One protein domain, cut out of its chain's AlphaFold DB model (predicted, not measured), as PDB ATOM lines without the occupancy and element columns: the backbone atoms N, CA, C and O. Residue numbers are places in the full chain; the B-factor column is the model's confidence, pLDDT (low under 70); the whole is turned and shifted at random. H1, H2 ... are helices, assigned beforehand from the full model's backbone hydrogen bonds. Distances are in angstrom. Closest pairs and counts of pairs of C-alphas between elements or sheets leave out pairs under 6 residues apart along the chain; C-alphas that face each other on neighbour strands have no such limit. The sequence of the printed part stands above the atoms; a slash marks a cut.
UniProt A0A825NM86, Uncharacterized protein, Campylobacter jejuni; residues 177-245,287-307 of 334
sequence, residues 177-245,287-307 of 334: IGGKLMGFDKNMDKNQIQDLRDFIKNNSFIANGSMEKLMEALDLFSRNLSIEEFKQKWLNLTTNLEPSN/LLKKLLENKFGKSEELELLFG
ATOM      1  N   ILE A 177      99.789  13.972   5.998       94.44
ATOM      2  CA  ILE A 177      98.736  12.967   6.213       94.44
ATOM      3  C   ILE A 177      98.050  12.561   4.899       94.44
ATOM      4  O   ILE A 177      97.799  11.374   4.690       94.44
ATOM      5  N   GLY A 178      97.805  13.510   3.992       89.75
ATOM      6  CA  GLY A 178      97.297  13.244   2.649       89.75
ATOM      7  C   GLY A 178      98.199  12.260   1.915       89.75
ATOM      8  O   GLY A 178      97.759  11.164   1.588       89.75
ATOM      9  N   GLY A 179      99.487  12.579   1.755       90.62
ATOM     10  CA  GLY A 179     100.462  11.696   1.105       90.62
ATOM     11  C   GLY A 179     100.609  10.321   1.768       90.62
ATOM     12  O   GLY A 179     100.719   9.315   1.065       90.62
ATOM     13  N   LYS A 180     100.523  10.247   3.101       91.81
ATOM     14  CA  LYS A 180     100.484   8.979   3.853       91.81
ATOM     15  C   LYS A 180      99.272   8.129   3.462       91.81
ATOM     16  O   LYS A 180      99.428   6.946   3.173       91.81
ATOM     17  N   LEU A 181      98.081   8.726   3.363       88.50
ATOM     18  CA  LEU A 181      96.860   8.042   2.912       88.50
ATOM     19  C   LEU A 181      96.949   7.554   1.459       88.50
ATOM     20  O   LEU A 181      96.367   6.512   1.137       88.50
ATOM     21  N   MET A 182      97.703   8.255   0.602       83.81
ATOM     22  CA  MET A 182      98.004   7.815  -0.772       83.81
ATOM     23  C   MET A 182      99.010   6.649  -0.825       83.81
ATOM     24  O   MET A 182      99.175   6.009  -1.868       83.81
ATOM     25  N   GLY A 183      99.692   6.368   0.289       87.44
ATOM     26  CA  GLY A 183     100.774   5.391   0.379       87.44
ATOM     27  C   GLY A 183     102.110   5.889  -0.172       87.44
ATOM     28  O   GLY A 183     102.922   5.078  -0.604       87.44
ATOM     29  N   PHE A 184     102.336   7.204  -0.199       90.12
ATOM     30  CA  PHE A 184     103.615   7.779  -0.628       90.12
ATOM     31  C   PHE A 184     104.679   7.784   0.476       90.12
ATOM     32  O   PHE A 184     105.862   7.963   0.191       90.12
ATOM     33  N   ASP A 185     104.282   7.574   1.734       91.19
ATOM     34  CA  ASP A 185     105.229   7.461   2.841       91.19
ATOM     35  C   ASP A 185     105.900   6.086   2.844       91.19
ATOM     36  O   ASP A 185     105.267   5.069   3.120       91.19
ATOM     37  N   LYS A 186     107.208   6.061   2.582       87.69
ATOM     38  CA  LYS A 186     108.000   4.824   2.510       87.69
ATOM     39  C   LYS A 186     108.181   4.123   3.857       87.69
ATOM     40  O   LYS A 186     108.607   2.973   3.883       87.69
ATOM     41  N   ASN A 187     107.885   4.806   4.962       89.06
ATOM     42  CA  ASN A 187     107.948   4.239   6.308       89.06
ATOM     43  C   ASN A 187     106.589   3.714   6.785       89.06
ATOM     44  O   ASN A 187     106.499   3.249   7.921       89.06
ATOM     45  N   MET A 188     105.542   3.814   5.958       88.38
ATOM     46  CA  MET A 188     104.232   3.248   6.254       88.38
ATOM     47  C   MET A 188     103.966   2.021   5.396       88.38
ATOM     48  O   MET A 188     104.011   2.074   4.167       88.38
ATOM     49  N   ASP A 189     103.634   0.917   6.053       86.12
ATOM     50  CA  ASP A 189     103.156  -0.272   5.366       86.12
ATOM     51  C   ASP A 189     101.653  -0.189   5.042       86.12
ATOM     52  O   ASP A 189     100.917   0.708   5.466       86.12
ATOM     53  N   LYS A 190     101.181  -1.167   4.265       83.50
ATOM     54  CA  LYS A 190      99.783  -1.253   3.835       83.50
ATOM     55  C   LYS A 190      98.796  -1.333   5.007       83.50
ATOM     56  O   LYS A 190      97.710  -0.766   4.899       83.50
ATOM     57  N   ASN A 191      99.148  -2.026   6.090       86.81
ATOM     58  CA  ASN A 191      98.265  -2.190   7.244       86.81
ATOM     59  C   ASN A 191      98.145  -0.868   7.998       86.81
ATOM     60  O   ASN A 191      97.038  -0.435   8.274       86.81
ATOM     61  N   GLN A 192      99.254  -0.159   8.211       90.44
ATOM     62  CA  GLN A 192      99.246   1.158   8.851       90.44
ATOM     63  C   GLN A 192      98.438   2.191   8.053       90.44
ATOM     64  O   GLN A 192      97.738   3.026   8.631       90.44
ATOM     65  N   ILE A 193      98.514   2.141   6.720       87.88
ATOM     66  CA  ILE A 193      97.688   2.985   5.847       87.88
ATOM     67  C   ILE A 193      96.205   2.615   5.993       87.88
ATOM     68  O   ILE A 193      95.359   3.507   6.078       87.88
ATOM     69  N   GLN A 194      95.880   1.319   6.029       85.38
ATOM     70  CA  GLN A 194      94.505   0.852   6.196       85.38
ATOM     71  C   GLN A 194      93.940   1.230   7.571       85.38
ATOM     72  O   GLN A 194      92.851   1.789   7.633       85.38
ATOM     73  N   ASP A 195      94.712   1.054   8.640       90.06
ATOM     74  CA  ASP A 195      94.338   1.441  10.002       90.06
ATOM     75  C   ASP A 195      94.013   2.939  10.098       90.06
ATOM     76  O   ASP A 195      93.057   3.339  10.764       90.06
ATOM     77  N   LEU A 196      94.785   3.792   9.412       90.62
ATOM     78  CA  LEU A 196      94.519   5.230   9.357       90.62
ATOM     79  C   LEU A 196      93.211   5.543   8.610       90.62
ATOM     80  O   LEU A 196      92.439   6.393   9.056       90.62
ATOM     81  N   ARG A 197      92.940   4.851   7.497       86.31
ATOM     82  CA  ARG A 197      91.685   4.995   6.736       86.31
ATOM     83  C   ARG A 197      90.483   4.551   7.562       86.31
ATOM     84  O   ARG A 197      89.502   5.287   7.651       86.31
ATOM     85  N   ASP A 198      90.585   3.393   8.204       85.44
ATOM     86  CA  ASP A 198      89.529   2.833   9.047       85.44
ATOM     87  C   ASP A 198      89.272   3.722  10.261       85.44
ATOM     88  O   ASP A 198      88.122   3.956  10.629       85.44
ATOM     89  N   PHE A 199      90.324   4.299  10.846       89.94
ATOM     90  CA  PHE A 199      90.190   5.289  11.907       89.94
ATOM     91  C   PHE A 199      89.375   6.511  11.457       89.94
ATOM     92  O   PHE A 199      88.430   6.886  12.153       89.94
ATOM     93  N   ILE A 200      89.701   7.120  10.310       87.06
ATOM     94  CA  ILE A 200      88.970   8.293   9.789       87.06
ATOM     95  C   ILE A 200      87.509   7.924   9.515       87.06
ATOM     96  O   ILE A 200      86.602   8.655   9.910       87.06
ATOM     97  N   LYS A 201      87.278   6.759   8.899       82.31
ATOM     98  CA  LYS A 201      85.941   6.236   8.592       82.31
ATOM     99  C   LYS A 201      85.102   6.040   9.852       82.31
ATOM    100  O   LYS A 201      83.982   6.546   9.940       82.31
ATOM    101  N   ASN A 202      85.654   5.356  10.851       82.00
ATOM    102  CA  ASN A 202      84.970   5.063  12.112       82.00
ATOM    103  C   ASN A 202      84.744   6.317  12.969       82.00
ATOM    104  O   ASN A 202      83.831   6.335  13.792       82.00
ATOM    105  N   ASN A 203      85.522   7.375  12.739       84.12
ATOM    106  CA  ASN A 203      85.399   8.668  13.405       84.12
ATOM    107  C   ASN A 203      85.002   9.758  12.399       84.12
ATOM    108  O   ASN A 203      85.644  10.801  12.324       84.12
ATOM    109  N   SER A 204      83.966   9.502  11.593       76.19
ATOM    110  CA  SER A 204      83.495  10.457  10.580       76.19
ATOM    111  C   SER A 204      83.175  11.833  11.195       76.19
ATOM    112  O   SER A 204      82.480  11.934  12.207       76.19
ATOM    113  N   PHE A 205      83.657  12.889  10.549       77.12
ATOM    114  CA  PHE A 205      83.454  14.297  10.886       77.12
ATOM    115  C   PHE A 205      82.152  14.834  10.270       77.12
ATOM    116  O   PHE A 205      81.719  14.371   9.226       77.12
ATOM    117  N   ILE A 206      81.507  15.828  10.878       69.00
ATOM    118  CA  ILE A 206      80.409  16.575  10.239       69.00
ATOM    119  C   ILE A 206      80.723  18.048  10.385       69.00
ATOM    120  O   ILE A 206      80.932  18.520  11.497       69.00
ATOM    121  N   ALA A 207      80.714  18.798   9.289       68.81
ATOM    122  CA  ALA A 207      80.921  20.238   9.377       68.81
ATOM    123  C   ALA A 207      79.727  20.971  10.022       68.81
ATOM    124  O   ALA A 207      79.899  22.081  10.521       68.81
ATOM    125  N   ASN A 208      78.525  20.371  10.031       69.00
ATOM    126  CA  ASN A 208      77.268  20.973  10.504       69.00
ATOM    127  C   ASN A 208      77.026  22.370   9.892       69.00
ATOM    128  O   ASN A 208      76.627  23.308  10.582       69.00
ATOM    129  N   GLY A 209      77.337  22.528   8.602       65.69
ATOM    130  CA  GLY A 209      77.263  23.804   7.888       65.69
ATOM    131  C   GLY A 209      78.393  24.803   8.172       65.69
ATOM    132  O   GLY A 209      78.398  25.873   7.570       65.69
ATOM    133  N   SER A 210      79.366  24.485   9.033       76.75
ATOM    134  CA  SER A 210      80.512  25.357   9.319       76.75
ATOM    135  C   SER A 210      81.630  25.181   8.290       76.75
ATOM    136  O   SER A 210      82.357  24.185   8.290       76.75
ATOM    137  N   MET A 211      81.815  26.201   7.449       73.81
ATOM    138  CA  MET A 211      82.934  26.251   6.506       73.81
ATOM    139  C   MET A 211      84.288  26.290   7.224       73.81
ATOM    140  O   MET A 211      85.239  25.669   6.767       73.81
ATOM    141  N   GLU A 212      84.375  26.975   8.366       81.00
ATOM    142  CA  GLU A 212      85.598  27.036   9.172       81.00
ATOM    143  C   GLU A 212      86.026  25.646   9.652       81.00
ATOM    144  O   GLU A 212      87.160  25.240   9.403       81.00
ATOM    145  N   LYS A 213      85.104  24.871  10.244       80.56
ATOM    146  CA  LYS A 213      85.408  23.506  10.699       80.56
ATOM    147  C   LYS A 213      85.732  22.569   9.537       80.56
ATOM    148  O   LYS A 213      86.610  21.720   9.671       80.56
ATOM    149  N   LEU A 214      85.058  22.721   8.391       79.50
ATOM    150  CA  LEU A 214      85.405  21.975   7.179       79.50
ATOM    151  C   LEU A 214      86.836  22.297   6.734       79.50
ATOM    152  O   LEU A 214      87.617  21.384   6.485       79.50
ATOM    153  N   MET A 215      87.204  23.577   6.676       80.94
ATOM    154  CA  MET A 215      88.556  23.995   6.300       80.94
ATOM    155  C   MET A 215      89.607  23.514   7.303       80.94
ATOM    156  O   MET A 215      90.680  23.091   6.883       80.94
ATOM    157  N   GLU A 216      89.301  23.515   8.602       86.62
ATOM    158  CA  GLU A 216      90.189  22.967   9.628       86.62
ATOM    159  C   GLU A 216      90.413  21.460   9.437       86.62
ATOM    160  O   GLU A 216      91.557  21.005   9.446       86.62
ATOM    161  N   ALA A 217      89.347  20.693   9.182       86.06
ATOM    162  CA  ALA A 217      89.444  19.264   8.891       86.06
ATOM    163  C   ALA A 217      90.267  18.991   7.619       86.06
ATOM    164  O   ALA A 217      91.123  18.105   7.620       86.06
ATOM    165  N   LEU A 218      90.054  19.769   6.552       84.69
ATOM    166  CA  LEU A 218      90.818  19.665   5.305       84.69
ATOM    167  C   LEU A 218      92.301  20.011   5.501       84.69
ATOM    168  O   LEU A 218      93.169  19.333   4.949       84.69
ATOM    169  N   ASP A 219      92.602  21.022   6.316       88.38
ATOM    170  CA  ASP A 219      93.973  21.433   6.624       88.38
ATOM    171  C   ASP A 219      94.720  20.394   7.476       88.38
ATOM    172  O   ASP A 219      95.939  20.288   7.401       88.38
ATOM    173  N   LEU A 220      94.032  19.548   8.251       91.44
ATOM    174  CA  LEU A 220      94.715  18.443   8.939       91.44
ATOM    175  C   LEU A 220      95.367  17.456   7.962       91.44
ATOM    176  O   LEU A 220      96.425  16.910   8.278       91.44
ATOM    177  N   PHE A 221      94.787  17.257   6.776       89.88
ATOM    178  CA  PHE A 221      95.353  16.359   5.769       89.88
ATOM    179  C   PHE A 221      96.594  16.936   5.088       89.88
ATOM    180  O   PHE A 221      97.492  16.184   4.713       89.88
ATOM    181  N   SER A 222      96.681  18.258   4.948       88.38
ATOM    182  CA  SER A 222      97.836  18.923   4.336       88.38
ATOM    183  C   SER A 222      99.019  19.079   5.295       88.38
ATOM    184  O   SER A 222     100.098  19.468   4.849       88.38
ATOM    185  N   ARG A 223      98.852  18.779   6.591       88.75
ATOM    186  CA  ARG A 223      99.882  18.986   7.617       88.75
ATOM    187  C   ARG A 223     100.838  17.806   7.782       88.75
ATOM    188  O   ARG A 223     100.446  16.638   7.812       88.75
ATOM    189  N   ASN A 224     102.086  18.162   8.051       90.25
ATOM    190  CA  ASN A 224     103.127  17.273   8.541       90.25
ATOM    191  C   ASN A 224     102.892  16.848  10.002       90.25
ATOM    192  O   ASN A 224     103.416  17.468  10.929       90.25
ATOM    193  N   LEU A 225     102.070  15.828  10.224       93.62
ATOM    194  CA  LEU A 225     101.784  15.300  11.559       93.62
ATOM    195  C   LEU A 225     102.209  13.837  11.657       93.62
ATOM    196  O   LEU A 225     102.169  13.090  10.672       93.62
ATOM    197  N   SER A 226     102.562  13.404  12.866       94.06
ATOM    198  CA  SER A 226     102.534  11.976  13.170       94.06
ATOM    199  C   SER A 226     101.091  11.453  13.124       94.06
ATOM    200  O   SER A 226     100.128  12.207  13.284       94.06
ATOM    201  N   ILE A 227     100.933  10.142  12.917       94.94
ATOM    202  CA  ILE A 227      99.609   9.503  12.880       94.94
ATOM    203  C   ILE A 227      98.847   9.753  14.186       94.94
ATOM    204  O   ILE A 227      97.664  10.075  14.152       94.94
ATOM    205  N   GLU A 228      99.520   9.655  15.332       95.62
ATOM    206  CA  GLU A 228      98.875   9.832  16.635       95.62
ATOM    207  C   GLU A 228      98.460  11.287  16.893       95.62
ATOM    208  O   GLU A 228      97.344  11.536  17.348       95.62
ATOM    209  N   GLU A 229      99.290  12.264  16.513       96.81
ATOM    210  CA  GLU A 229      98.905  13.680  16.582       96.81
ATOM    211  C   GLU A 229      97.718  13.995  15.666       96.81
ATOM    212  O   GLU A 229      96.819  14.744  16.058       96.81
ATOM    213  N   PHE A 230      97.694  13.425  14.456       96.00
ATOM    214  CA  PHE A 230      96.552  13.556  13.554       96.00
ATOM    215  C   PHE A 230      95.290  12.957  14.175       96.00
ATOM    216  O   PHE A 230      94.283  13.657  14.254       96.00
ATOM    217  N   LYS A 231      95.343  11.715  14.679       95.12
ATOM    218  CA  LYS A 231      94.197  11.048  15.319       95.12
ATOM    219  C   LYS A 231      93.633  11.874  16.473       95.12
ATOM    220  O   LYS A 231      92.424  12.066  16.551       95.12
ATOM    221  N   GLN A 232      94.493  12.415  17.336       94.81
ATOM    222  CA  GLN A 232      94.065  13.269  18.449       94.81
ATOM    223  C   GLN A 232      93.381  14.554  17.970       94.81
ATOM    224  O   GLN A 232      92.301  14.898  18.449       94.81
ATOM    225  N   LYS A 233      93.981  15.265  17.005       93.62
ATOM    226  CA  LYS A 233      93.386  16.488  16.439       93.62
ATOM    227  C   LYS A 233      92.066  16.194  15.729       93.62
ATOM    228  O   LYS A 233      91.118  16.952  15.899       93.62
ATOM    229  N   TRP A 234      91.995  15.084  14.999       90.56
ATOM    230  CA  TRP A 234      90.787  14.622  14.327       90.56
ATOM    231  C   TRP A 234      89.658  14.344  15.324       90.56
ATOM    232  O   TRP A 234      88.559  14.870  15.163       90.56
ATOM    233  N   LEU A 235      89.934  13.610  16.409       89.69
ATOM    234  CA  LEU A 235      88.935  13.346  17.452       89.69
ATOM    235  C   LEU A 235      88.406  14.637  18.075       89.69
ATOM    236  O   LEU A 235      87.193  14.788  18.197       89.69
ATOM    237  N   ASN A 236      89.280  15.599  18.376       88.00
ATOM    238  CA  ASN A 236      88.863  16.885  18.940       88.00
ATOM    239  C   ASN A 236      87.906  17.661  18.017       88.00
ATOM    240  O   ASN A 236      86.998  18.334  18.507       88.00
ATOM    241  N   LEU A 237      88.071  17.556  16.691       82.06
ATOM    242  CA  LEU A 237      87.117  18.129  15.734       82.06
ATOM    243  C   LEU A 237      85.770  17.407  15.771       82.06
ATOM    244  O   LEU A 237      84.731  18.054  15.662       82.06
ATOM    245  N   THR A 238      85.780  16.083  15.944       69.06
ATOM    246  CA  THR A 238      84.557  15.267  15.975       69.06
ATOM    247  C   THR A 238      83.766  15.398  17.280       69.06
ATOM    248  O   THR A 238      82.539  15.358  17.245       69.06
ATOM    249  N   THR A 239      84.427  15.589  18.428       64.44
ATOM    250  CA  THR A 239      83.771  15.654  19.748       64.44
ATOM    251  C   THR A 239      83.188  17.026  20.077       64.44
ATOM    252  O   THR A 239      82.225  17.108  20.829       64.44
ATOM    253  N   ASN A 240      83.730  18.110  19.508       59.03
ATOM    254  CA  ASN A 240      83.298  19.491  19.777       59.03
ATOM    255  C   ASN A 240      82.193  19.981  18.816       59.03
ATOM    256  O   ASN A 240      82.093  21.171  18.490       59.03
ATOM    257  N   LEU A 241      81.384  19.059  18.296       58.78
ATOM    258  CA  LEU A 241      80.259  19.357  17.417       58.78
ATOM    259  C   LEU A 241      78.962  19.369  18.227       58.78
ATOM    260  O   LEU A 241      78.302  18.347  18.373       58.78
ATOM    261  N   GLU A 242      78.567  20.551  18.697       55.16
ATOM    262  CA  GLU A 242      77.161  20.790  19.027       55.16
ATOM    263  C   GLU A 242      76.320  20.644  17.739       55.16
ATOM    264  O   GLU A 242      76.733  21.140  16.677       55.16
ATOM    265  N   PRO A 243      75.164  19.959  17.774       53.41
ATOM    266  CA  PRO A 243      74.252  19.923  16.641       53.41
ATOM    267  C   PRO A 243      73.784  21.348  16.318       53.41
ATOM    268  O   PRO A 243      73.137  22.014  17.124       53.41
ATOM    269  N   SER A 244      74.128  21.838  15.124       53.59
ATOM    270  CA  SER A 244      73.591  23.104  14.624       53.59
ATOM    271  C   SER A 244      72.169  22.869  14.122       53.59
ATOM    272  O   SER A 244      71.957  22.094  13.195       53.59
ATOM    273  N   ASN A 245      71.194  23.572  14.702       53.19
ATOM    274  CA  ASN A 245      69.804  23.566  14.231       53.19
ATOM    275  C   ASN A 245      69.567  24.536  13.053       53.19
ATOM    276  O   ASN A 245      68.420  24.741  12.655       53.19
ATOM    277  N   LEU A 287      79.321  19.643  -4.405       62.09
ATOM    278  CA  LEU A 287      80.245  18.957  -3.509       62.09
ATOM    279  C   LEU A 287      80.376  19.703  -2.181       62.09
ATOM    280  O   LEU A 287      80.240  19.107  -1.116       62.09
ATOM    281  N   LEU A 288      80.613  21.011  -2.241       63.44
ATOM    282  CA  LEU A 288      80.765  21.818  -1.040       63.44
ATOM    283  C   LEU A 288      79.512  21.740  -0.157       63.44
ATOM    284  O   LEU A 288      79.632  21.546   1.048       63.44
ATOM    285  N   LYS A 289      78.315  21.789  -0.756       65.12
ATOM    286  CA  LYS A 289      77.051  21.569  -0.037       65.12
ATOM    287  C   LYS A 289      76.990  20.183   0.610       65.12
ATOM    288  O   LYS A 289      76.717  20.091   1.802       65.12
ATOM    289  N   LYS A 290      77.334  19.113  -0.120       66.62
ATOM    290  CA  LYS A 290      77.352  17.742   0.424       66.62
ATOM    291  C   LYS A 290      78.327  17.581   1.592       66.62
ATOM    292  O   LYS A 290      77.959  16.942   2.571       66.62
ATOM    293  N   LEU A 291      79.523  18.168   1.510       65.12
ATOM    294  CA  LEU A 291      80.535  18.137   2.578       65.12
ATOM    295  C   LEU A 291      80.109  18.925   3.822       65.12
ATOM    296  O   LEU A 291      80.515  18.592   4.935       65.12
ATOM    297  N   LEU A 292      79.311  19.979   3.637       63.00
ATOM    298  CA  LEU A 292      78.804  20.809   4.727       63.00
ATOM    299  C   LEU A 292      77.594  20.184   5.439       63.00
ATOM    300  O   LEU A 292      77.439  20.375   6.647       63.00
ATOM    301  N   GLU A 293      76.752  19.454   4.705       63.25
ATOM    302  CA  GLU A 293      75.493  18.880   5.197       63.25
ATOM    303  C   GLU A 293      75.631  17.436   5.712       63.25
ATOM    304  O   GLU A 293      74.896  17.040   6.618       63.25
ATOM    305  N   ASN A 294      76.565  16.643   5.172       62.66
ATOM    306  CA  ASN A 294      76.706  15.219   5.496       62.66
ATOM    307  C   ASN A 294      77.933  14.896   6.366       62.66
ATOM    308  O   ASN A 294      78.859  15.689   6.524       62.66
ATOM    309  N   LYS A 295      77.923  13.680   6.936       56.12
ATOM    310  CA  LYS A 295      79.070  13.067   7.624       56.12
ATOM    311  C   LYS A 295      80.220  12.827   6.650       56.12
ATOM    312  O   LYS A 295      80.185  11.811   5.969       56.12
ATOM    313  N   PHE A 296      81.215  13.704   6.691       60.47
ATOM    314  CA  PHE A 296      82.528  13.592   6.076       60.47
ATOM    315  C   PHE A 296      83.360  12.450   6.674       60.47
ATOM    316  O   PHE A 296      83.496  12.328   7.889       60.47
ATOM    317  N   GLY A 297      83.969  11.628   5.828       52.59
ATOM    318  CA  GLY A 297      84.719  10.441   6.263       52.59
ATOM    319  C   GLY A 297      84.083   9.132   5.808       52.59
ATOM    320  O   GLY A 297      84.637   8.061   6.052       52.59
ATOM    321  N   LYS A 298      82.962   9.197   5.079       61.03
ATOM    322  CA  LYS A 298      82.534   8.072   4.248       61.03
ATOM    323  C   LYS A 298      83.519   7.889   3.101       61.03
ATOM    324  O   LYS A 298      84.126   8.857   2.643       61.03
ATOM    325  N   SER A 299      83.638   6.648   2.625       57.22
ATOM    326  CA  SER A 299      84.530   6.293   1.519       57.22
ATOM    327  C   SER A 299      84.371   7.271   0.362       57.22
ATOM    328  O   SER A 299      85.336   7.964   0.076       57.22
ATOM    329  N   GLU A 300      83.157   7.424  -0.185       59.66
ATOM    330  CA  GLU A 300      82.818   8.264  -1.353       59.66
ATOM    331  C   GLU A 300      83.338   9.715  -1.284       59.66
ATOM    332  O   GLU A 300      83.806  10.263  -2.282       59.66
ATOM    333  N   GLU A 301      83.290  10.355  -0.115       62.16
ATOM    334  CA  GLU A 301      83.711  11.756   0.058       62.16
ATOM    335  C   GLU A 301      85.230  11.878   0.159       62.16
ATOM    336  O   GLU A 301      85.819  12.809  -0.394       62.16
ATOM    337  N   LEU A 302      85.870  10.914   0.826       60.31
ATOM    338  CA  LEU A 302      87.320  10.790   0.821       60.31
ATOM    339  C   LEU A 302      87.799  10.452  -0.599       60.31
ATOM    340  O   LEU A 302      88.818  10.993  -1.029       60.31
ATOM    341  N   GLU A 303      87.055   9.633  -1.363       62.53
ATOM    342  CA  GLU A 303      87.425   9.337  -2.752       62.53
ATOM    343  C   GLU A 303      87.440  10.575  -3.607       62.53
ATOM    344  O   GLU A 303      88.351  10.764  -4.408       62.53
ATOM    345  N   LEU A 304      86.467  11.446  -3.410       62.28
ATOM    346  CA  LEU A 304      86.393  12.666  -4.176       62.28
ATOM    347  C   LEU A 304      87.456  13.685  -3.753       62.28
ATOM    348  O   LEU A 304      87.990  14.399  -4.599       62.28
ATOM    349  N   LEU A 305      87.779  13.747  -2.462       57.88
ATOM    350  CA  LEU A 305      88.758  14.695  -1.942       57.88
ATOM    351  C   LEU A 305      90.196  14.321  -2.315       57.88
ATOM    352  O   LEU A 305      90.985  15.184  -2.699       57.88
ATOM    353  N   PHE A 306      90.530  13.040  -2.194       58.25
ATOM    354  CA  PHE A 306      91.871  12.531  -2.471       58.25
ATOM    355  C   PHE A 306      92.015  12.005  -3.901       58.25
ATOM    356  O   PHE A 306      93.128  11.715  -4.333       58.25
ATOM    357  N   GLY A 307      90.916  11.891  -4.649       49.81
ATOM    358  CA  GLY A 307      90.895  11.221  -5.948       49.81
ATOM    359  C   GLY A 307      91.116   9.707  -5.833       49.81
ATOM    360  O   GLY A 307      91.675   9.124  -6.757       49.81
TER     361      GLY A 307
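Overview. This is residues 177 to 245 and 287 to 307 of the 334 residues of an uncharacterized protein of Campylobacter jejuni (UniProt A0A825NM86). Three longer helices, H2, H3 and H4, run nearly along one another with their centres in a triangle; H4 lies between H2 and H3, which stay apart from each other. Short H1 bridges H2 and H3 near one end, and short H5 and H6 lie over the open side away from H4, H5 by H3 and H6 near H2. The printed part has 90 residues with six named helices, H1 to H6 in order, and no named strand; its class is all helix. It is compact, with a radius of gyration of the C-alphas of 12.9 A, yet elongated in outline, spanning 43 by 24 by 20 A.

Arrangement. H1, residues 177 to 181, touches H2, residues 190 to 202, by residues 193 to 197 of H2 alone; the closest C-alphas, of Leu 181 and Ile 193, are 5.9 A apart. H3, residues 211 to 222, is the hub, touching three helices. With residues 220 to 222 alone it touches H1, the closest C-alphas being those of Ile 177 and Phe 221, 4.8 A apart. H3 and H4, residues 227 to 239, form a helical hairpin: they touch at a shallow tilt of 11 degrees, opposite ways, with the closest C-alphas, of Leu 220 and Phe 230, 7.0 A apart. H2 and H4 only just touch, with 3 pairs of C-alphas within 8 A, the closest being those of Leu 196 and Ile 227 at 7.5 A; they run the same way at a shallow tilt of 10 degrees. H5, residues 287 to 293, only just touches H3, also with 3 pairs, at a steep tilt of 64 degrees; the closest C-alphas, of Met 211 and Leu 292, are 7.1 A apart. H6, residues 299 to 306, touches no helix but is near H2 and H5; the closest C-alphas of H2 and H6, of Lys 201 and Ser 299, are 7.2 A apart. Residues 205 to 206 pair antiparallel with residues 295 to 296. Every O i to N i+4 pair is within hydrogen-bond range in H1, H2, H4, H5 and H6; in H3, 6 of 8 are.

Along the chain. H1 begins at C-alpha 177, (98.736, 12.967, 6.213). From first to last C-alpha, H2 is 18.1 A long, H3 16.7 A and H4 18.3 A. H6 ends at C-alpha 306, (91.871, 12.531, -2.471).

Size, cuts and confidence. The two C-alphas farthest apart, of Lys 186 and Asn 245, are 44.1 A apart. Residues 246 to 286 are not printed, and C-alphas 245 and 287 are 21.1 A apart across this cut. Of the links printed whole, none is long. The mean pLDDT of the printed part is 77.9, and residues 206 to 209, 238 to 245 and 287 to 307 are under 70.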